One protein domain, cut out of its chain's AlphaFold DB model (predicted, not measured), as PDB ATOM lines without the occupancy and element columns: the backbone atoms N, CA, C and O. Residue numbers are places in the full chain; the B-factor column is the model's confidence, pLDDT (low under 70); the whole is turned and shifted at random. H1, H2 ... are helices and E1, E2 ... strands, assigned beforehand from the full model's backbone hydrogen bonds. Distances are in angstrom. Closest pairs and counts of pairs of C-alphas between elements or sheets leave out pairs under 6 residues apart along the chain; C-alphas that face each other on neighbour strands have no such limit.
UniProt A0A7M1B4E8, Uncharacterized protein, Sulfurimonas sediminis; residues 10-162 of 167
ATOM      1  N   LYS A  10      37.662 -64.347  33.625       91.31
ATOM      2  CA  LYS A  10      37.174 -64.502  32.247       91.31
ATOM      3  C   LYS A  10      36.949 -63.152  31.566       91.31
ATOM      4  O   LYS A  10      37.281 -62.984  30.398       91.31
ATOM      5  N   LYS A  11      36.426 -62.157  32.286       90.69
ATOM      6  CA  LYS A  11      36.227 -60.799  31.756       90.69
ATOM      7  C   LYS A  11      37.529 -60.039  31.578       90.69
ATOM      8  O   LYS A  11      37.633 -59.265  30.628       90.69
ATOM      9  N   LYS A  12      38.503 -60.225  32.472       94.69
ATOM     10  CA  LYS A  12      39.841 -59.635  32.312       94.69
ATOM     11  C   LYS A  12      40.514 -60.173  31.055       94.69
ATOM     12  O   LYS A  12      40.961 -59.372  30.238       94.69
ATOM     13  N   GLU A  13      40.487 -61.491  30.866       95.88
ATOM     14  CA  GLU A  13      40.990 -62.165  29.665       95.88
ATOM     15  C   GLU A  13      40.255 -61.693  28.406       95.88
ATOM     16  O   GLU A  13      40.898 -61.260  27.452       95.88
ATOM     17  N   PHE A  14      38.918 -61.674  28.418       95.56
ATOM     18  CA  PHE A  14      38.119 -61.191  27.289       95.56
ATOM     19  C   PHE A  14      38.475 -59.751  26.898       95.56
ATOM     20  O   PHE A  14      38.747 -59.473  25.732       95.56
ATOM     21  N   LEU A  15      38.497 -58.828  27.867       96.50
ATOM     22  CA  LEU A  15      38.839 -57.430  27.609       96.50
ATOM     23  C   LEU A  15      40.265 -57.291  27.081       96.50
ATOM     24  O   LEU A  15      40.491 -56.492  26.176       96.50
ATOM     25  N   HIS A  16      41.211 -58.046  27.636       97.62
ATOM     26  CA  HIS A  16      42.595 -58.042  27.184       97.62
ATOM     27  C   HIS A  16      42.715 -58.494  25.731       97.62
ATOM     28  O   HIS A  16      43.267 -57.760  24.909       97.62
ATOM     29  N   LEU A  17      42.162 -59.666  25.408       97.75
ATOM     30  CA  LEU A  17      42.209 -60.241  24.067       97.75
ATOM     31  C   LEU A  17      41.522 -59.318  23.061       97.75
ATOM     32  O   LEU A  17      42.134 -58.942  22.063       97.75
ATOM     33  N   PHE A  18      40.297 -58.876  23.363       97.88
ATOM     34  CA  PHE A  18      39.539 -58.010  22.468       97.88
ATOM     35  C   PHE A  18      40.237 -56.667  22.256       97.88
ATOM     36  O   PHE A  18      40.401 -56.244  21.121       97.88
ATOM     37  N   LEU A  19      40.648 -55.962  23.318       97.62
ATOM     38  CA  LEU A  19      41.228 -54.620  23.171       97.62
ATOM     39  C   LEU A  19      42.619 -54.654  22.536       97.62
ATOM     40  O   LEU A  19      42.983 -53.706  21.842       97.62
ATOM     41  N   THR A  20      43.388 -55.722  22.750       97.62
ATOM     42  CA  THR A  20      44.692 -55.906  22.103       97.62
ATOM     43  C   THR A  20      44.530 -56.185  20.614       97.62
ATOM     44  O   THR A  20      45.236 -55.585  19.805       97.62
ATOM     45  N   ASP A  21      43.585 -57.048  20.239       97.81
ATOM     46  CA  ASP A  21      43.269 -57.316  18.836       97.81
ATOM     47  C   ASP A  21      42.670 -56.082  18.142       97.81
ATOM     48  O   ASP A  21      43.159 -55.641  17.104       97.81
ATOM     49  N   ALA A  22      41.703 -55.429  18.785       97.69
ATOM     50  CA  ALA A  22      41.103 -54.185  18.318       97.69
ATOM     51  C   ALA A  22      42.149 -53.085  18.101       97.69
ATOM     52  O   ALA A  22      42.085 -52.372  17.105       97.69
ATOM     53  N   ALA A  23      43.125 -52.954  19.007       97.56
ATOM     54  CA  ALA A  23      44.231 -52.019  18.851       97.56
ATOM     55  C   ALA A  23      45.102 -52.366  17.634       97.56
ATOM     56  O   ALA A  23      45.439 -51.467  16.869       97.56
ATOM     57  N   LYS A  24      45.450 -53.643  17.429       97.44
ATOM     58  CA  LYS A  24      46.225 -54.083  16.255       97.44
ATOM     59  C   LYS A  24      45.495 -53.780  14.945       97.44
ATOM     60  O   LYS A  24      46.126 -53.293  14.018       97.44
ATOM     61  N   ASN A  25      44.179 -53.983  14.910       97.44
ATOM     62  CA  ASN A  25      43.333 -53.751  13.734       97.44
ATOM     63  C   ASN A  25      43.061 -52.271  13.413       97.44
ATOM     64  O   ASN A  25      42.303 -51.980  12.488       97.44
ATOM     65  N   ILE A  26      43.636 -51.333  14.170       97.50
ATOM     66  CA  ILE A  26      43.502 -49.892  13.918       97.50
ATOM     67  C   ILE A  26      44.839 -49.146  13.982       97.50
ATOM     68  O   ILE A  26      44.823 -47.943  14.206       97.50
ATOM     69  N   GLY A  27      45.981 -49.826  13.858       95.94
ATOM     70  CA  GLY A  27      47.315 -49.201  13.834       95.94
ATOM     71  C   GLY A  27      48.052 -49.165  15.176       95.94
ATOM     72  O   GLY A  27      49.191 -48.707  15.257       95.94
ATOM     73  N   GLY A  28      47.445 -49.679  16.246       97.25
ATOM     74  CA  GLY A  28      48.093 -49.937  17.530       97.25
ATOM     75  C   GLY A  28      47.411 -49.295  18.738       97.25
ATOM     76  O   GLY A  28      46.423 -48.564  18.656       97.25
ATOM     77  N   VAL A  29      47.982 -49.556  19.918       97.25
ATOM     78  CA  VAL A  29      47.420 -49.136  21.216       97.25
ATOM     79  C   VAL A  29      47.258 -47.619  21.307       97.25
ATOM     80  O   VAL A  29      46.237 -47.139  21.797       97.25
ATOM     81  N   ASN A  30      48.222 -46.850  20.799       97.25
ATOM     82  CA  ASN A  30      48.157 -45.389  20.845       97.25
ATOM     83  C   ASN A  30      46.969 -44.835  20.047       97.25
ATOM     84  O   ASN A  30      46.361 -43.859  20.473       97.25
ATOM     85  N   TYR A  31      46.592 -45.479  18.940       97.44
ATOM     86  CA  TYR A  31      45.483 -45.038  18.091       97.44
ATOM     87  C   TYR A  31      44.142 -45.291  18.789       97.44
ATOM     88  O   TYR A  31      43.237 -44.453  18.736       97.44
ATOM     89  N   LEU A  32      44.034 -46.408  19.519       97.56
ATOM     90  CA  LEU A  32      42.873 -46.713  20.356       97.56
ATOM     91  C   LEU A  32      42.750 -45.738  21.533       97.56
ATOM     92  O   LEU A  32      41.664 -45.229  21.807       97.56
ATOM     93  N   LEU A  33      43.856 -45.447  22.224       96.81
ATOM     94  CA  LEU A  33      43.856 -44.505  23.345       96.81
ATOM     95  C   LEU A  33      43.522 -43.078  22.890       96.81
ATOM     96  O   LEU A  33      42.684 -42.434  23.523       96.81
ATOM     97  N   ALA A  34      44.084 -42.625  21.765       97.12
ATOM     98  CA  ALA A  34      43.773 -41.324  21.175       97.12
ATOM     99  C   ALA A  34      42.287 -41.203  20.795       97.12
ATOM    100  O   ALA A  34      41.668 -40.160  21.011       97.12
ATOM    101  N   LEU A  35      41.677 -42.280  20.285       97.94
ATOM    102  CA  LEU A  35      40.237 -42.321  20.022       97.94
ATOM    103  C   LEU A  35      39.415 -42.167  21.300       97.94
ATOM    104  O   LEU A  35      38.496 -41.353  21.348       97.94
ATOM    105  N   ILE A  36      39.756 -42.920  22.347       96.94
ATOM    106  CA  ILE A  36      39.067 -42.850  23.641       96.94
ATOM    107  C   ILE A  36      39.179 -41.442  24.237       96.94
ATOM    108  O   ILE A  36      38.208 -40.917  24.784       96.94
ATOM    109  N   GLU A  37      40.336 -40.796  24.118       96.06
ATOM    110  CA  GLU A  37      40.538 -39.412  24.552       96.06
ATOM    111  C   GLU A  37      39.672 -38.431  23.747       96.06
ATOM    112  O   GLU A  37      38.945 -37.626  24.340       96.06
ATOM    113  N   ALA A  38      39.649 -38.562  22.417       97.25
ATOM    114  CA  ALA A  38      38.784 -37.767  21.548       97.25
ATOM    115  C   ALA A  38      37.294 -37.958  21.877       97.25
ATOM    116  O   ALA A  38      36.522 -36.995  21.864       97.25
ATOM    117  N   MET A  39      36.883 -39.181  22.230       97.25
ATOM    118  CA  MET A  39      35.528 -39.482  22.695       97.25
ATOM    119  C   MET A  39      35.212 -38.752  24.006       97.25
ATOM    120  O   MET A  39      34.184 -38.084  24.104       97.25
ATOM    121  N   ARG A  40      36.100 -38.812  25.001       94.12
ATOM    122  CA  ARG A  40      35.908 -38.163  26.315       94.12
ATOM    123  C   ARG A  40      35.876 -36.644  26.261       94.12
ATOM    124  O   ARG A  40      35.235 -36.016  27.108       94.12
ATOM    125  N   ALA A  41      36.570 -36.054  25.293       95.50
ATOM    126  CA  ALA A  41      36.558 -34.614  25.082       95.50
ATOM    127  C   ALA A  41      35.166 -34.101  24.663       95.50
ATOM    128  O   ALA A  41      34.864 -32.920  24.843       95.50
ATOM    129  N   LYS A  42      34.288 -34.968  24.137       95.81
ATOM    130  CA  LYS A  42      32.936 -34.580  23.720       95.81
ATOM    131  C   LYS A  42      32.003 -34.367  24.911       95.81
ATOM    132  O   LYS A  42      31.857 -35.228  25.778       95.81
ATOM    133  N   LYS A  43      31.312 -33.224  24.904       93.19
ATOM    134  CA  LYS A  43      30.304 -32.839  25.900       93.19
ATOM    135  C   LYS A  43      28.896 -32.793  25.283       93.19
ATOM    136  O   LYS A  43      28.776 -32.536  24.085       93.19
ATOM    137  N   PRO A  44      27.834 -33.022  26.079       92.31
ATOM    138  CA  PRO A  44      27.874 -33.506  27.467       92.31
ATOM    139  C   PRO A  44      28.315 -34.980  27.578       92.31
ATOM    140  O   PRO A  44      28.908 -35.349  28.586       92.31
ATOM    141  N   HIS A  45      28.121 -35.786  26.527       96.50
ATOM    142  CA  HIS A  45      28.636 -37.154  26.407       96.50
ATOM    143  C   HIS A  45      28.894 -37.512  24.930       96.50
ATOM    144  O   HIS A  45      28.222 -36.994  24.034       96.50
ATOM    145  N   SER A  46      29.828 -38.425  24.653       96.50
ATOM    146  CA  SER A  46      30.185 -38.862  23.289       96.50
ATOM    147  C   SER A  46      29.030 -39.526  22.535       96.50
ATOM    148  O   SER A  46      28.803 -39.222  21.370       96.50
ATOM    149  N   LEU A  47      28.232 -40.360  23.198       97.25
ATOM    150  CA  LEU A  47      27.049 -40.993  22.586       97.25
ATOM    151  C   LEU A  47      25.979 -39.996  22.093       97.25
ATOM    152  O   LEU A  47      25.131 -40.350  21.273       97.25
ATOM    153  N   MET A  48      26.025 -38.749  22.571       97.00
ATOM    154  CA  MET A  48      25.067 -37.695  22.228       97.00
ATOM    155  C   MET A  48      25.503 -36.851  21.020       97.00
ATOM    156  O   MET A  48      24.851 -35.858  20.699       97.00
ATOM    157  N   GLN A  49      26.612 -37.196  20.353       96.81
ATOM    158  CA  GLN A  49      27.046 -36.463  19.164       96.81
ATOM    159  C   GLN A  49      26.017 -36.602  18.035       96.81
ATOM    160  O   GLN A  49      25.717 -37.710  17.594       96.81
ATOM    161  N   LYS A  50      25.518 -35.461  17.534       94.31
ATOM    162  CA  LYS A  50      24.472 -35.392  16.494       94.31
ATOM    163  C   LYS A  50      24.843 -36.142  15.214       94.31
ATOM    164  O   LYS A  50      23.986 -36.773  14.612       94.31
ATOM    165  N   ASN A  51      26.119 -36.095  14.835       95.62
ATOM    166  CA  ASN A  51      26.616 -36.726  13.611       95.62
ATOM    167  C   ASN A  51      26.908 -38.224  13.789       95.62
ATOM    168  O   ASN A  51      27.424 -38.848  12.869       95.62
ATOM    169  N   CYS A  52      26.651 -38.781  14.979       97.50
ATOM    170  CA  CYS A  52      26.939 -40.167  15.341       97.50
ATOM    171  C   CYS A  52      28.364 -40.623  14.986       97.50
ATOM    172  O   CYS A  52      28.578 -41.766  14.589       97.50
ATOM    173  N   GLN A  53      29.334 -39.713  15.085       97.88
ATOM    174  CA  GLN A  53      30.724 -40.000  14.772       97.88
ATOM    175  C   GLN A  53      31.682 -39.166  15.610       97.88
ATOM    176  O   GLN A  53      31.383 -38.022  15.969       97.88
ATOM    177  N   ILE A  54      32.855 -39.729  15.885       98.12
ATOM    178  CA  ILE A  54      33.975 -39.045  16.530       98.12
ATOM    179  C   ILE A  54      35.254 -39.517  15.847       98.12
ATOM    180  O   ILE A  54      35.467 -40.716  15.704       98.12
ATOM    181  N   ALA A  55      36.097 -38.576  15.434       97.50
ATOM    182  CA  ALA A  55      37.401 -38.864  14.853       97.50
ATOM    183  C   ALA A  55      38.518 -38.451  15.816       97.50
ATOM    184  O   ALA A  55      38.404 -37.442  16.518       97.50
ATOM    185  N   SER A  56      39.581 -39.247  15.830       96.25
ATOM    186  CA  SER A  56      40.922 -38.865  16.262       96.25
ATOM    187  C   SER A  56      41.784 -38.594  15.021       96.25
ATOM    188  O   SER A  56      41.293 -38.653  13.894       96.25
ATOM    189  N   ASN A  57      43.078 -38.336  15.204       94.75
ATOM    190  CA  ASN A  57      43.994 -38.145  14.077       94.75
ATOM    191  C   ASN A  57      44.110 -39.385  13.178       94.75
ATOM    192  O   ASN A  57      44.413 -39.254  11.995       94.75
ATOM    193  N   ASN A  58      43.882 -40.581  13.725       97.25
ATOM    194  CA  ASN A  58      44.180 -41.828  13.027       97.25
ATOM    195  C   ASN A  58      42.990 -42.773  12.897       97.25
ATOM    196  O   ASN A  58      43.032 -43.699  12.096       97.25
ATOM    197  N   THR A  59      41.929 -42.563  13.669       98.06
ATOM    198  CA  THR A  59      40.796 -43.488  13.750       98.06
ATOM    199  C   THR A  59      39.486 -42.731  13.839       98.06
ATOM    200  O   THR A  59      39.422 -41.626  14.377       98.06
ATOM    201  N   ILE A  60      38.415 -43.341  13.346       98.38
ATOM    202  CA  ILE A  60      37.062 -42.800  13.436       98.38
ATOM    203  C   ILE A  60      36.114 -43.866  13.970       98.38
ATOM    204  O   ILE A  60      36.124 -45.002  13.508       98.38
ATOM    205  N   ILE A  61      35.283 -43.490  14.944       98.62
ATOM    206  CA  ILE A  61      34.140 -44.284  15.397       98.62
ATOM    207  C   ILE A  61      32.863 -43.701  14.799       98.62
ATOM    208  O   ILE A  61      32.658 -42.486  14.855       98.62
ATOM    209  N   LYS A  62      31.991 -44.557  14.263       98.62
ATOM    210  CA  LYS A  62      30.653 -44.211  13.768       98.62
ATOM    211  C   LYS A  62      29.596 -45.128  14.370       98.62
ATOM    212  O   LYS A  62      29.866 -46.293  14.653       98.62
ATOM    213  N   TRP A  63      28.387 -44.612  14.538       98.31
ATOM    214  CA  TRP A  63      27.211 -45.392  14.912       98.31
ATOM    215  C   TRP A  63      25.959 -44.867  14.204       98.31
ATOM    216  O   TRP A  63      25.975 -43.826  13.556       98.31
ATOM    217  N   ASN A  64      24.867 -45.618  14.266       96.62
ATOM    218  CA  ASN A  64      23.708 -45.432  13.388       96.62
ATOM    219  C   ASN A  64      22.583 -44.551  13.960       96.62
ATOM    220  O   ASN A  64      21.648 -44.228  13.230       96.62
ATOM    221  N   LYS A  65      22.624 -44.155  15.240       95.38
ATOM    222  CA  LYS A  65      21.569 -43.325  15.852       95.38
ATOM    223  C   LYS A  65      22.061 -42.526  17.059       95.38
ATOM    224  O   LYS A  65      22.790 -43.045  17.897       95.38
ATOM    225  N   VAL A  66      21.614 -41.277  17.195       94.12
ATOM    226  CA  VAL A  66      21.941 -40.439  18.361       94.12
ATOM    227  C   VAL A  66      21.344 -41.054  19.628       94.12
ATOM    228  O   VAL A  66      20.166 -41.417  19.656       94.12
ATOM    229  N   VAL A  67      22.144 -41.135  20.692       96.94
ATOM    230  CA  VAL A  67      21.658 -41.523  22.020       96.94
ATOM    231  C   VAL A  67      21.269 -40.262  22.773       96.94
ATOM    232  O   VAL A  67      22.081 -39.356  22.937       96.94
ATOM    233  N   PHE A  68      20.022 -40.188  23.228       96.12
ATOM    234  CA  PHE A  68      19.528 -39.037  23.976       96.12
ATOM    235  C   PHE A  68      20.004 -39.043  25.434       96.12
ATOM    236  O   PHE A  68      20.362 -40.082  25.994       96.12
ATOM    237  N   LYS A  69      20.003 -37.850  26.040       96.81
ATOM    238  CA  LYS A  69      20.508 -37.595  27.397       96.81
ATOM    239  C   LYS A  69      19.901 -38.534  28.438       96.81
ATOM    240  O   LYS A  69      20.626 -39.113  29.229       96.81
ATOM    241  N   ASP A  70      18.588 -38.731  28.394       96.50
ATOM    242  CA  ASP A  70      17.850 -39.580  29.332       96.50
ATOM    243  C   ASP A  70      18.342 -41.037  29.336       96.50
ATOM    244  O   ASP A  70      18.371 -41.687  30.380       96.50
ATOM    245  N   LYS A  71      18.772 -41.550  28.178       97.25
ATOM    246  CA  LYS A  71      19.336 -42.898  28.043       97.25
ATOM    247  C   LYS A  71      20.755 -42.961  28.608       97.25
ATOM    248  O   LYS A  71      21.081 -43.920  29.298       97.25
ATOM    249  N   VAL A  72      21.580 -41.942  28.356       97.56
ATOM    250  CA  VAL A  72      22.938 -41.847  28.926       97.56
ATOM    251  C   VAL A  72      22.881 -41.741  30.450       97.56
ATOM    252  O   VAL A  72      23.565 -42.503  31.130       97.56
ATOM    253  N   ASP A  73      22.030 -40.858  30.973       97.31
ATOM    254  CA  ASP A  73      21.831 -40.657  32.410       97.31
ATOM    255  C   ASP A  73      21.382 -41.971  33.082       97.31
ATOM    256  O   ASP A  73      21.893 -42.347  34.137       97.31
ATOM    257  N   LEU A  74      20.481 -42.732  32.444       97.31
ATOM    258  CA  LEU A  74      20.052 -44.036  32.956       97.31
ATOM    259  C   LEU A  74      21.199 -45.059  32.999       97.31
ATOM    260  O   LEU A  74      21.344 -45.747  34.008       97.31
ATOM    261  N   ILE A  75      22.038 -45.140  31.959       97.44
ATOM    262  CA  ILE A  75      23.221 -46.021  31.971       97.44
ATOM    263  C   ILE A  75      24.161 -45.624  33.114       97.44
ATOM    264  O   ILE A  75      24.619 -46.487  33.860       97.44
ATOM    265  N   GLN A  76      24.427 -44.329  33.296       95.94
ATOM    266  CA  GLN A  76      25.288 -43.848  34.377       95.94
ATOM    267  C   GLN A  76      24.744 -44.236  35.756       95.94
ATOM    268  O   GLN A  76      25.501 -44.755  36.574       95.94
ATOM    269  N   ASN A  77      23.438 -44.079  35.984       95.19
ATOM    270  CA  ASN A  77      22.797 -44.487  37.235       95.19
ATOM    271  C   ASN A  77      22.938 -45.995  37.493       95.19
ATOM    272  O   ASN A  77      23.256 -46.397  38.610       95.19
ATOM    273  N   ILE A  78      22.779 -46.832  36.461       95.12
ATOM    274  CA  ILE A  78      22.999 -48.286  36.563       95.12
ATOM    275  C   ILE A  78      24.455 -48.590  36.940       95.12
ATOM    276  O   ILE A  78      24.722 -49.427  37.803       95.12
ATOM    277  N   LEU A  79      25.418 -47.897  36.325       93.06
ATOM    278  CA  LEU A  79      26.843 -48.092  36.603       93.06
ATOM    279  C   LEU A  79      27.241 -47.661  38.022       93.06
ATOM    280  O   LEU A  79      28.134 -48.282  38.608       93.06
ATOM    281  N   VAL A  80      26.608 -46.611  38.555       92.12
ATOM    282  CA  VAL A  80      26.766 -46.167  39.949       92.12
ATOM    283  C   VAL A  80      26.177 -47.206  40.897       92.12
ATOM    284  O   VAL A  80      26.915 -47.728  41.730       92.12
ATOM    285  N   ALA A  81      24.925 -47.623  40.687       90.88
ATOM    286  CA  ALA A  81      24.272 -48.638  41.514       90.88
ATOM    287  C   ALA A  81      25.067 -49.957  41.556       90.88
ATOM    288  O   ALA A  81      25.330 -50.498  42.626       90.88
ATOM    289  N   HIS A  82      25.570 -50.439  40.412       89.81
ATOM    290  CA  HIS A  82      26.446 -51.618  40.369       89.81
ATOM    291  C   HIS A  82      27.749 -51.406  41.164       89.81
ATOM    292  O   HIS A  82      28.336 -52.347  41.716       89.81
ATOM    293  N   ARG A  83      28.307 -50.191  41.175       86.94
ATOM    294  CA  ARG A  83      29.537 -49.898  41.927       86.94
ATOM    295  C   ARG A  83      29.298 -49.958  43.432       86.94
ATOM    296  O   ARG A  83      30.187 -50.442  44.126       86.94
ATOM    297  N   GLU A  84      28.132 -49.530  43.887       87.81
ATOM    298  CA  GLU A  84      27.752 -49.455  45.301       87.81
ATOM    299  C   GLU A  84      27.187 -50.774  45.843       87.81
ATOM    300  O   GLU A  84      27.342 -51.048  47.024       87.81
ATOM    301  N   ALA A  85      26.614 -51.625  44.985       86.25
ATOM    302  CA  ALA A  85      26.058 -52.916  45.389       86.25
ATOM    303  C   ALA A  85      27.099 -53.832  46.058       86.25
ATOM    304  O   ALA A  85      28.229 -53.945  45.575       86.25
ATOM    305  N   GLU A  86      26.712 -54.524  47.128       81.25
ATOM    306  CA  GLU A  86      27.556 -55.524  47.795       81.25
ATOM    307  C   GLU A  86      27.829 -56.713  46.862       81.25
ATOM    308  O   GLU A  86      28.981 -57.073  46.615       81.25
ATOM    309  N   GLU A  87      26.771 -57.245  46.243       80.56
ATOM    310  CA  GLU A  87      26.865 -58.273  45.213       80.56
ATOM    311  C   GLU A  87      27.069 -57.646  43.826       80.56
ATOM    312  O   GLU A  87      26.288 -56.815  43.352       80.56
ATOM    313  N   LYS A  88      28.137 -58.052  43.132       80.50
ATOM    314  CA  LYS A  88      28.426 -57.585  41.770       80.50
ATOM    315  C   LYS A  88      27.682 -58.429  40.737       80.50
ATOM    316  O   LYS A  88      28.260 -59.339  40.147       80.50
ATOM    317  N   ASN A  89      26.423 -58.084  40.480       84.88
ATOM    318  CA  ASN A  89      25.633 -58.693  39.412       84.88
ATOM    319  C   ASN A  89      25.658 -57.838  38.132       84.88
ATOM    320  O   ASN A  89      25.383 -56.640  38.160       84.88
ATOM    321  N   PHE A  90      25.991 -58.461  37.000       88.69
ATOM    322  CA  PHE A  90      26.071 -57.782  35.704       88.69
ATOM    323  C   PHE A  90      24.730 -57.721  34.965       88.69
ATOM    324  O   PHE A  90      24.611 -56.931  34.027       88.69
ATOM    325  N   ASN A  91      23.733 -58.505  35.393       94.38
ATOM    326  CA  ASN A  91      22.367 -58.347  34.921       94.38
ATOM    327  C   ASN A  91      21.811 -57.024  35.457       94.38
ATOM    328  O   ASN A  91      21.547 -56.885  36.651       94.38
ATOM    329  N   ILE A  92      21.594 -56.055  34.571       94.44
ATOM    330  CA  ILE A  92      21.170 -54.703  34.955       94.44
ATOM    331  C   ILE A  92      19.724 -54.649  35.470       94.44
ATOM    332  O   ILE A  92      19.303 -53.624  35.999       94.44
ATOM    333  N   LEU A  93      18.960 -55.738  35.338       94.38
ATOM    334  CA  LEU A  93      17.627 -55.882  35.930       94.38
ATOM    335  C   LEU A  93      17.667 -56.346  37.395       94.38
ATOM    336  O   LEU A  93      16.646 -56.267  38.085       94.38
ATOM    337  N   HIS A  94      18.813 -56.839  37.874       91.44
ATOM    338  CA  HIS A  94      18.959 -57.351  39.231       91.44
ATOM    339  C   HIS A  94      18.796 -56.229  40.272       91.44
ATOM    340  O   HIS A  94      19.305 -55.125  40.098       91.44
ATOM    341  N   GLY A  95      18.038 -56.493  41.342       85.38
ATOM    342  CA  GLY A  95      17.765 -55.520  42.413       85.38
ATOM    343  C   GLY A  95      16.881 -54.323  42.022       85.38
ATOM    344  O   GLY A  95      16.498 -53.533  42.882       85.38
ATOM    345  N   ALA A  96      16.509 -54.175  40.746       89.75
ATOM    346  CA  ALA A  96      15.683 -53.064  40.288       89.75
ATOM    347  C   ALA A  96      14.195 -53.261  40.641       89.75
ATOM    348  O   ALA A  96      13.614 -54.327  40.424       89.75
ATOM    349  N   ASN A  97      13.538 -52.200  41.118       91.94
ATOM    350  CA  ASN A  97      12.082 -52.194  41.295       91.94
ATOM    351  C   ASN A  97      11.340 -52.159  39.941       91.94
ATOM    352  O   ASN A  97      11.930 -51.889  38.894       91.94
ATOM    353  N   SER A  98      10.026 -52.396  39.955       93.12
ATOM    354  CA  SER A  98       9.196 -52.499  38.741       93.12
ATOM    355  C   SER A  98       9.288 -51.278  37.815       93.12
ATOM    356  O   SER A  98       9.409 -51.427  36.597       93.12
ATOM    357  N   LYS A  99       9.295 -50.061  38.375       93.56
ATOM    358  CA  LYS A  99       9.418 -48.810  37.610       93.56
ATOM    359  C   LYS A  99      10.784 -48.703  36.930       93.56
ATOM    360  O   LYS A  99      10.854 -48.375  35.747       93.56
ATOM    361  N   VAL A 100      11.862 -48.998  37.659       93.31
ATOM    362  CA  VAL A 100      13.232 -48.966  37.127       93.31
ATOM    363  C   VAL A 100      13.421 -50.044  36.060       93.31
ATOM    364  O   VAL A 100      13.902 -49.725  34.976       93.31
ATOM    365  N   LYS A 101      12.948 -51.276  36.294       94.94
ATOM    366  CA  LYS A 101      12.985 -52.364  35.301       94.94
ATOM    367  C   LYS A 101      12.327 -51.961  33.984       94.94
ATOM    368  O   LYS A 101      12.932 -52.116  32.928       94.94
ATOM    369  N   LYS A 102      11.132 -51.359  34.030       95.25
ATOM    370  CA  LYS A 102      10.444 -50.872  32.822       95.25
ATOM    371  C   LYS A 102      11.279 -49.838  32.057       95.25
ATOM    372  O   LYS A 102      11.362 -49.902  30.831       95.25
ATOM    373  N   ASN A 103      11.916 -48.905  32.766       96.62
ATOM    374  CA  ASN A 103      12.787 -47.905  32.145       96.62
ATOM    375  C   ASN A 103      14.018 -48.542  31.492       96.62
ATOM    376  O   ASN A 103      14.370 -48.167  30.373       96.62
ATOM    377  N   ILE A 104      14.628 -49.519  32.164       97.00
ATOM    378  CA  ILE A 104      15.765 -50.280  31.645       97.00
ATOM    379  C   ILE A 104      15.365 -51.029  30.377       97.00
ATOM    380  O   ILE A 104      16.007 -50.840  29.354       97.00
ATOM    381  N   ILE A 105      14.267 -51.787  30.389       96.62
ATOM    382  CA  ILE A 105      13.787 -52.534  29.215       96.62
ATOM    383  C   ILE A 105      13.524 -51.593  28.028       96.62
ATOM    384  O   ILE A 105      13.945 -51.863  26.902       96.62
ATOM    385  N   ASN A 106      12.868 -50.455  28.268       96.88
ATOM    386  CA  ASN A 106      12.601 -49.465  27.223       96.88
ATOM    387  C   ASN A 106      13.890 -48.846  26.660       96.88
ATOM    388  O   ASN A 106      13.999 -48.634  25.452       96.88
ATOM    389  N   MET A 107      14.868 -48.558  27.522       97.56
ATOM    390  CA  MET A 107      16.195 -48.121  27.096       97.56
ATOM    391  C   MET A 107      16.876 -49.208  26.267       97.56
ATOM    392  O   MET A 107      17.359 -48.909  25.179       97.56
ATOM    393  N   SER A 108      16.863 -50.457  26.722       97.50
ATOM    394  CA  SER A 108      17.525 -51.558  26.033       97.50
ATOM    395  C   SER A 108      16.958 -51.794  24.642       97.50
ATOM    396  O   SER A 108      17.724 -51.860  23.690       97.50
ATOM    397  N   ARG A 109      15.631 -51.765  24.475       96.12
ATOM    398  CA  ARG A 109      14.990 -51.827  23.149       96.12
ATOM    399  C   ARG A 109      15.405 -50.671  22.239       96.12
ATOM    400  O   ARG A 109      15.649 -50.873  21.055       96.12
ATOM    401  N   ALA A 110      15.512 -49.458  22.785       96.56
ATOM    402  CA  ALA A 110      15.922 -48.288  22.012       96.56
ATOM    403  C   ALA A 110      17.400 -48.329  21.585       96.56
ATOM    404  O   ALA A 110      17.741 -47.768  20.541       96.56
ATOM    405  N   LEU A 111      18.262 -48.961  22.390       97.94
ATOM    406  CA  LEU A 111      19.704 -49.066  22.162       97.94
ATOM    407  C   LEU A 111      20.116 -50.356  21.434       97.94
ATOM    408  O   LEU A 111      21.198 -50.388  20.861       97.94
ATOM    409  N   ALA A 112      19.267 -51.385  21.407       97.62
ATOM    410  CA  ALA A 112      19.516 -52.666  20.743       97.62
ATOM    411  C   ALA A 112      20.014 -52.557  19.286       97.62
ATOM    412  O   ALA A 112      20.972 -53.251  18.953       97.62
ATOM    413  N   PRO A 113      19.452 -51.689  18.416       97.31
ATOM    414  CA  PRO A 113      19.916 -51.595  17.032       97.31
ATOM    415  C   PRO A 113      21.235 -50.823  16.874       97.31
ATOM    416  O   PRO A 113      21.688 -50.649  15.744       97.31
ATOM    417  N   LEU A 114      21.836 -50.301  17.953       98.06
ATOM    418  CA  LEU A 114      23.086 -49.551  17.855       98.06
ATOM    419  C   LEU A 114      24.271 -50.472  17.576       98.06
ATOM    420  O   LEU A 114      24.593 -51.359  18.370       98.06
ATOM    421  N   LYS A 115      24.974 -50.175  16.483       98.25
ATOM    422  CA  LYS A 115      26.259 -50.779  16.137       98.25
ATOM    423  C   LYS A 115      27.317 -49.691  16.042       98.25
ATOM    424  O   LYS A 115      27.136 -48.704  15.331       98.25
ATOM    425  N   PHE A 116      28.418 -49.892  16.750       98.69
ATOM    426  CA  PHE A 116      29.589 -49.029  16.705       98.69
ATOM    427  C   PHE A 116      30.616 -49.653  15.779       98.69
ATOM    428  O   PHE A 116      30.955 -50.823  15.940       98.69
ATOM    429  N   VAL A 117      31.094 -48.880  14.812       98.69
ATOM    430  CA  VAL A 117      32.117 -49.297  13.853       98.69
ATOM    431  C   VAL A 117      33.297 -48.355  14.000       98.69
ATOM    432  O   VAL A 117      33.126 -47.138  13.910       98.69
ATOM    433  N   ILE A 118      34.473 -48.914  14.258       98.62
ATOM    434  CA  ILE A 118      35.731 -48.182  14.352       98.62
ATOM    435  C   ILE A 118      36.581 -48.581  13.159       98.62
ATOM    436  O   ILE A 118      36.819 -49.767  12.964       98.62
ATOM    437  N   THR A 119      37.047 -47.603  12.391       98.31
ATOM    438  CA  THR A 119      37.955 -47.822  11.260       98.31
ATOM    439  C   THR A 119      39.194 -46.945  11.419       98.31
ATOM    440  O   THR A 119      39.073 -45.806  11.900       98.31
ATOM    441  N   PRO A 120      40.382 -47.411  11.006       98.06
ATOM    442  CA  PRO A 120      41.499 -46.504  10.806       98.06
ATOM    443  C   PRO A 120      41.201 -45.547   9.646       98.06
ATOM    444  O   PRO A 120      40.393 -45.833   8.761       98.06
ATOM    445  N   GLN A 121      41.826 -44.372   9.666       96.06
ATOM    446  CA  GLN A 121      41.733 -43.408   8.566       96.06
ATOM    447  C   GLN A 121      42.666 -43.778   7.407       96.06
ATOM    448  O   GLN A 121      42.367 -43.454   6.262       96.06
ATOM    449  N   ASN A 122      43.776 -44.461   7.699       96.00
ATOM    450  CA  ASN A 122      44.657 -45.055   6.703       96.00
ATOM    451  C   ASN A 122      44.321 -46.555   6.568       96.00
ATOM    452  O   ASN A 122      44.444 -47.286   7.550       96.00
ATOM    453  N   PRO A 123      43.924 -47.033   5.375       93.19
ATOM    454  CA  PRO A 123      43.561 -48.437   5.161       93.19
ATOM    455  C   PRO A 123      44.672 -49.447   5.478       93.19
ATOM    456  O   PRO A 123      44.381 -50.605   5.755       93.19
ATOM    457  N   ASN A 124      45.940 -49.024   5.462       95.75
ATOM    458  CA  ASN A 124      47.074 -49.897   5.778       95.75
ATOM    459  C   ASN A 124      47.224 -50.184   7.285       95.75
ATOM    460  O   ASN A 124      48.021 -51.040   7.657       95.75
ATOM    461  N   ASP A 125      46.469 -49.491   8.144       95.75
ATOM    462  CA  ASP A 125      46.544 -49.651   9.601       95.75
ATOM    463  C   ASP A 125      45.577 -50.737  10.132       95.75
ATOM    464  O   ASP A 125      45.500 -50.959  11.340       95.75
ATOM    465  N   GLY A 126      44.843 -51.421   9.247       96.56
ATOM    466  CA  GLY A 126      43.971 -52.555   9.570       96.56
ATOM    467  C   GLY A 126      42.517 -52.377   9.127       96.56
ATOM    468  O   GLY A 126      42.123 -51.350   8.577       96.56
ATOM    469  N   GLU A 127      41.697 -53.400   9.363       97.00
ATOM    470  CA  GLU A 127      40.293 -53.418   8.915       97.00
ATOM    471  C   GLU A 127      39.334 -52.699   9.877       97.00
ATOM    472  O   GLU A 127      38.184 -52.412   9.536       97.00
ATOM    473  N   GLY A 128      39.797 -52.378  11.085       97.69
ATOM    474  CA  GLY A 128      38.946 -51.885  12.154       97.69
ATOM    475  C   GLY A 128      38.200 -52.991  12.897       97.69
ATOM    476  O   GLY A 128      38.541 -54.166  12.836       97.69
ATOM    477  N   PHE A 129      37.191 -52.601  13.672       98.31
ATOM    478  CA  PHE A 129      36.370 -53.530  14.446       98.31
ATOM    479  C   PHE A 129      34.990 -52.940  14.736       98.31
ATOM    480  O   PHE A 129      34.733 -51.747  14.543       98.31
ATOM    481  N   SER A 130      34.069 -53.777  15.219       98.25
ATOM    482  CA  SER A 130      32.733 -53.324  15.604       98.25
ATOM    483  C   SER A 130      32.218 -54.011  16.862       98.25
ATOM    484  O   SER A 130      32.649 -55.107  17.204       98.25
ATOM    485  N   PHE A 131      31.299 -53.347  17.562       98.38
ATOM    486  CA  PHE A 131      30.640 -53.874  18.757       98.38
ATOM    487  C   PHE A 131      29.240 -53.267  18.924       98.38
ATOM    488  O   PHE A 131      28.889 -52.263  18.298       98.38
ATOM    489  N   THR A 132      28.427 -53.888  19.771       98.31
ATOM    490  CA  THR A 132      27.051 -53.483  20.101       98.31
ATOM    491  C   THR A 132      26.957 -53.018  21.555       98.31
ATOM    492  O   THR A 132      27.914 -53.124  22.323       98.31
ATOM    493  N   VAL A 133      25.800 -52.484  21.952       98.25
ATOM    494  CA  VAL A 133      25.561 -52.008  23.330       98.25
ATOM    495  C   VAL A 133      25.473 -53.156  24.339       98.25
ATOM    496  O   VAL A 133      25.928 -53.013  25.474       98.25
ATOM    497  N   PHE A 134      24.893 -54.287  23.939       98.19
ATOM    498  CA  PHE A 134      24.585 -55.413  24.820       98.19
ATOM    499  C   PHE A 134      25.371 -56.659  24.419       98.19
ATOM    500  O   PHE A 134      25.517 -56.945  23.232       98.19
ATOM    501  N   GLU A 135      25.875 -57.370  25.425       95.94
ATOM    502  CA  GLU A 135      26.382 -58.742  25.309       95.94
ATOM    503  C   GLU A 135      25.211 -59.727  25.357       95.94
ATOM    504  O   GLU A 135      25.114 -60.619  24.523       95.94
ATOM    505  N   THR A 136      24.277 -59.496  26.283       96.81
ATOM    506  CA  THR A 136      23.045 -60.276  26.431       96.81
ATOM    507  C   THR A 136      21.855 -59.331  26.458       96.81
ATOM    508  O   THR A 136      21.865 -58.326  27.178       96.81
ATOM    509  N   LEU A 137      20.830 -59.647  25.670       96.81
ATOM    510  CA  LEU A 137      19.568 -58.920  25.625       96.81
ATOM    511  C   LEU A 137      18.422 -59.927  25.499       96.81
ATOM    512  O   LEU A 137      17.932 -60.192  24.405       96.81
ATOM    513  N   GLU A 138      18.030 -60.483  26.635       94.81
ATOM    514  CA  GLU A 138      16.931 -61.435  26.792       94.81
ATOM    515  C   GLU A 138      15.890 -60.863  27.768       94.81
ATOM    516  O   GLU A 138      16.134 -59.835  28.411       94.81
ATOM    517  N   ASP A 139      14.723 -61.501  27.879       86.81
ATOM    518  CA  ASP A 139      13.581 -60.954  28.629       86.81
ATOM    519  C   ASP A 139      13.900 -60.681  30.110       86.81
ATOM    520  O   ASP A 139      13.544 -59.620  30.632       86.81
ATOM    521  N   ASP A 140      14.639 -61.585  30.760       91.06
ATOM    522  CA  ASP A 140      14.995 -61.489  32.184       91.06
ATOM    523  C   ASP A 140      16.480 -61.190  32.438       91.06
ATOM    524  O   ASP A 140      16.893 -60.940  33.580       91.06
ATOM    525  N   VAL A 141      17.301 -61.182  31.386       96.00
ATOM    526  CA  VAL A 141      18.751 -60.996  31.482       96.00
ATOM    527  C   VAL A 141      19.212 -59.952  30.480       96.00
ATOM    528  O   VAL A 141      19.204 -60.163  29.269       96.00
ATOM    529  N   ILE A 142      19.673 -58.816  31.001       97.50
ATOM    530  CA  ILE A 142      20.262 -57.759  30.183       97.50
ATOM    531  C   ILE A 142      21.658 -57.457  30.712       97.50
ATOM    532  O   ILE A 142      21.825 -57.068  31.866       97.50
ATOM    533  N   ILE A 143      22.666 -57.619  29.859       96.44
ATOM    534  CA  ILE A 143      24.073 -57.409  30.203       96.44
ATOM    535  C   ILE A 143      24.684 -56.474  29.164       96.44
ATOM    536  O   ILE A 143      24.633 -56.728  27.958       96.44
ATOM    537  N   PHE A 144      25.263 -55.364  29.625       97.50
ATOM    538  CA  PHE A 144      26.005 -54.468  28.742       97.50
ATOM    539  C   PHE A 144      27.250 -55.153  28.192       97.50
ATOM    540  O   PHE A 144      27.975 -55.809  28.934       97.50
ATOM    541  N   ASN A 145      27.550 -54.890  26.923       97.00
ATOM    542  CA  ASN A 145      28.808 -55.302  26.327       97.00
ATOM    543  C   ASN A 145      29.981 -54.645  27.087       97.00
ATOM    544  O   ASN A 145      30.028 -53.409  27.187       97.00
ATOM    545  N   PRO A 146      30.952 -55.420  27.610       95.25
ATOM    546  CA  PRO A 146      32.089 -54.871  28.343       95.25
ATOM    547  C   PRO A 146      32.902 -53.848  27.540       95.25
ATOM    548  O   PRO A 146      33.391 -52.879  28.117       95.25
ATOM    549  N   ILE A 147      32.999 -54.008  26.215       97.38
ATOM    550  CA  ILE A 147      33.695 -53.075  25.316       97.38
ATOM    551  C   ILE A 147      32.947 -51.751  25.216       97.38
ATOM    552  O   ILE A 147      33.558 -50.686  25.327       97.38
ATOM    553  N   PHE A 148      31.619 -51.798  25.092       97.88
ATOM    554  CA  PHE A 148      30.789 -50.596  25.102       97.88
ATOM    555  C   PHE A 148      30.995 -49.797  26.396       97.88
ATOM    556  O   PHE A 148      31.252 -48.591  26.353       97.88
ATOM    557  N   ILE A 149      30.974 -50.471  27.549       97.00
ATOM    558  CA  ILE A 149      31.201 -49.821  28.846       97.00
ATOM    559  C   ILE A 149      32.634 -49.290  28.975       97.00
ATOM    560  O   ILE A 149      32.823 -48.147  29.400       97.00
ATOM    561  N   ALA A 150      33.634 -50.070  28.559       96.31
ATOM    562  CA  ALA A 150      35.040 -49.682  28.601       96.31
ATOM    563  C   ALA A 150      35.311 -48.389  27.817       96.31
ATOM    564  O   ALA A 150      35.943 -47.470  28.342       96.31
ATOM    565  N   LEU A 151      34.810 -48.307  26.581       97.12
ATOM    566  CA  LEU A 151      35.102 -47.198  25.673       97.12
ATOM    567  C   LEU A 151      34.302 -45.932  26.000       97.12
ATOM    568  O   LEU A 151      34.848 -44.831  25.917       97.12
ATOM    569  N   PHE A 152      33.030 -46.067  26.387       97.06
ATOM    570  CA  PHE A 152      32.152 -44.912  26.588       97.06
ATOM    571  C   PHE A 152      32.094 -44.405  28.032       97.06
ATOM    572  O   PHE A 152      31.916 -43.205  28.225       97.06
ATOM    573  N   PHE A 153      32.258 -45.270  29.041       96.25
ATOM    574  CA  PHE A 153      31.944 -44.919  30.434       96.25
ATOM    575  C   PHE A 153      33.090 -45.110  31.431       96.25
ATOM    576  O   PHE A 153      33.133 -44.409  32.445       96.25
ATOM    577  N   CYS A 154      34.018 -46.038  31.192       94.44
ATOM    578  CA  CYS A 154      35.160 -46.244  32.095       94.44
ATOM    579  C   CYS A 154      36.201 -45.142  31.934       94.44
ATOM    580  O   CYS A 154      35.923 -44.191  31.225       94.44
ATOM    581  N   SER A 155      37.357 -45.188  32.603       91.94
ATOM    582  CA  SER A 155      38.465 -44.231  32.405       91.94
ATOM    583  C   SER A 155      39.439 -44.721  31.325       91.94
ATOM    584  O   SER A 155      39.477 -45.911  31.034       91.94
ATOM    585  N   THR A 156      40.271 -43.845  30.745       92.38
ATOM    586  CA  THR A 156      41.338 -44.300  29.824       92.38
ATOM    587  C   THR A 156      42.297 -45.261  30.538       92.38
ATOM    588  O   THR A 156      42.807 -46.204  29.941       92.38
ATOM    589  N   GLU A 157      42.486 -45.067  31.846       93.44
ATOM    590  CA  GLU A 157      43.277 -45.954  32.697       93.44
ATOM    591  C   GLU A 157      42.699 -47.374  32.782       93.44
ATOM    592  O   GLU A 157      43.454 -48.342  32.791       93.44
ATOM    593  N   PHE A 158      41.371 -47.528  32.780       95.06
ATOM    594  CA  PHE A 158      40.739 -48.846  32.710       95.06
ATOM    595  C   PHE A 158      41.171 -49.604  31.449       95.06
ATOM    596  O   PHE A 158      41.607 -50.749  31.540       95.06
ATOM    597  N   THR A 159      41.115 -48.951  30.284       94.88
ATOM    598  CA  THR A 159      41.530 -49.556  29.011       94.88
ATOM    599  C   THR A 159      43.021 -49.883  29.006       94.88
ATOM    600  O   THR A 159      43.402 -50.970  28.583       94.88
ATOM    601  N   LYS A 160      43.873 -48.991  29.532       95.56
ATOM    602  CA  LYS A 160      45.317 -49.249  29.665       95.56
ATOM    603  C   LYS A 160      45.596 -50.491  30.512       95.56
ATOM    604  O   LYS A 160      46.422 -51.309  30.118       95.56
ATOM    605  N   LYS A 161      44.902 -50.652  31.644       96.19
ATOM    606  CA  LYS A 161      45.020 -51.842  32.501       96.19
ATOM    607  C   LYS A 161      44.561 -53.111  31.791       96.19
ATOM    608  O   LYS A 161      45.257 -54.113  31.877       96.19
ATOM    609  N   ALA A 162      43.450 -53.050  31.058       96.19
ATOM    610  CA  ALA A 162      42.958 -54.190  30.291       96.19
ATOM    611  C   ALA A 162      43.944 -54.634  29.198       96.19
ATOM    612  O   ALA A 162      44.252 -55.813  29.089       96.19
TER     613      ALA A 162
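What this domain is: This is residues 10 to 162 of the 167 residues of an uncharacterized protein of Sulfurimonas sediminis (UniProt A0A7M1B4E8). A four-stranded antiparallel sheet, E1 to E4, makes one wall, and H2 packs slantwise over one of its faces. H1, H2, H5 and H6 gather as a cluster of helices over one end of this sheet, with H5 near the middle of the whole; toward the other end of the long axis E4 runs on into the small hairpin E5 and E6, with H4 near that hairpin and H3 near H4 but apart from E5 and E6. The printed part has 153 residues, with six named helices and six named strands in the order H1 H2 E1 E2 H3 H4 E3 E4 E5 E6 H5 H6, class mixed. It is compact, with a radius of gyration of the C-alphas of 15.6 A and spans of 50 by 34 by 25 A.

Where its parts are: Look first at the sheet, order E1 E2 E3 E4: E1 is residues 53 to 55, E2 59 to 63 (13.8 A), E3 115 to 120 (16.7 A) and E4 129 to 132 (10.9 A). E5, residues 134 to 137, and E6, 142 to 144, form the second sheet. Find C-alpha 10 at (37.174, -64.502, 32.247); H1 runs from there to residue 24, 21.1 A. H2 is residues 29 to 40 (16.7 A), H3 69 to 84 (22.7 A), H4 98 to 111 (19.9 A) and H5 146 to 152 (10.1 A). H6, residues 156 to 162, ends at C-alpha 162, (42.958, -54.190, 30.291).

How they stand to each other: In the hairpin E1 and E2, N 54 and O 61 are 2.9 A apart; between E2 and E3, N 62 and O 117 are 2.8 A apart; in the hairpin E3 and E4, N 116 and O 131 are 2.9 A apart. H2 is on this sheet at a height of 8.8 A, over E1, E2 and, only just, E3 with 3 C-alphas. H1, with residues 18 to 23, and H5, with residues 146 to 148, only graze it. H1 touches H6 at a steep tilt of 69 degrees, only just short of about perpendicular, closest at the C-alphas of His 16 and Ala 162, 5.0 A. H2, with residues 36 to 40 alone, touches H5, closest at the C-alphas of Ile 36 and Leu 151, 6.2 A. In the hairpin E5 and E6, N 135 and O 143 are 2.9 A apart. H3 and H4 are close but not clearly touching, closest at the C-alphas of Lys 71 and Met 107, 6.2 A; H3 and H5 are apart. In the six named helices every O i to N i+4 pair is within hydrogen-bond range.

The domain as a whole: The two C-alphas farthest apart are those of Ser 98 and Asn 124, 50.3 A. The printed part has no cut. The links H2 to E1 and H3 to H4 are long, with 12 and 13 residues. Mean pLDDT of the printed part is 95.4, and no printed residue is under 70.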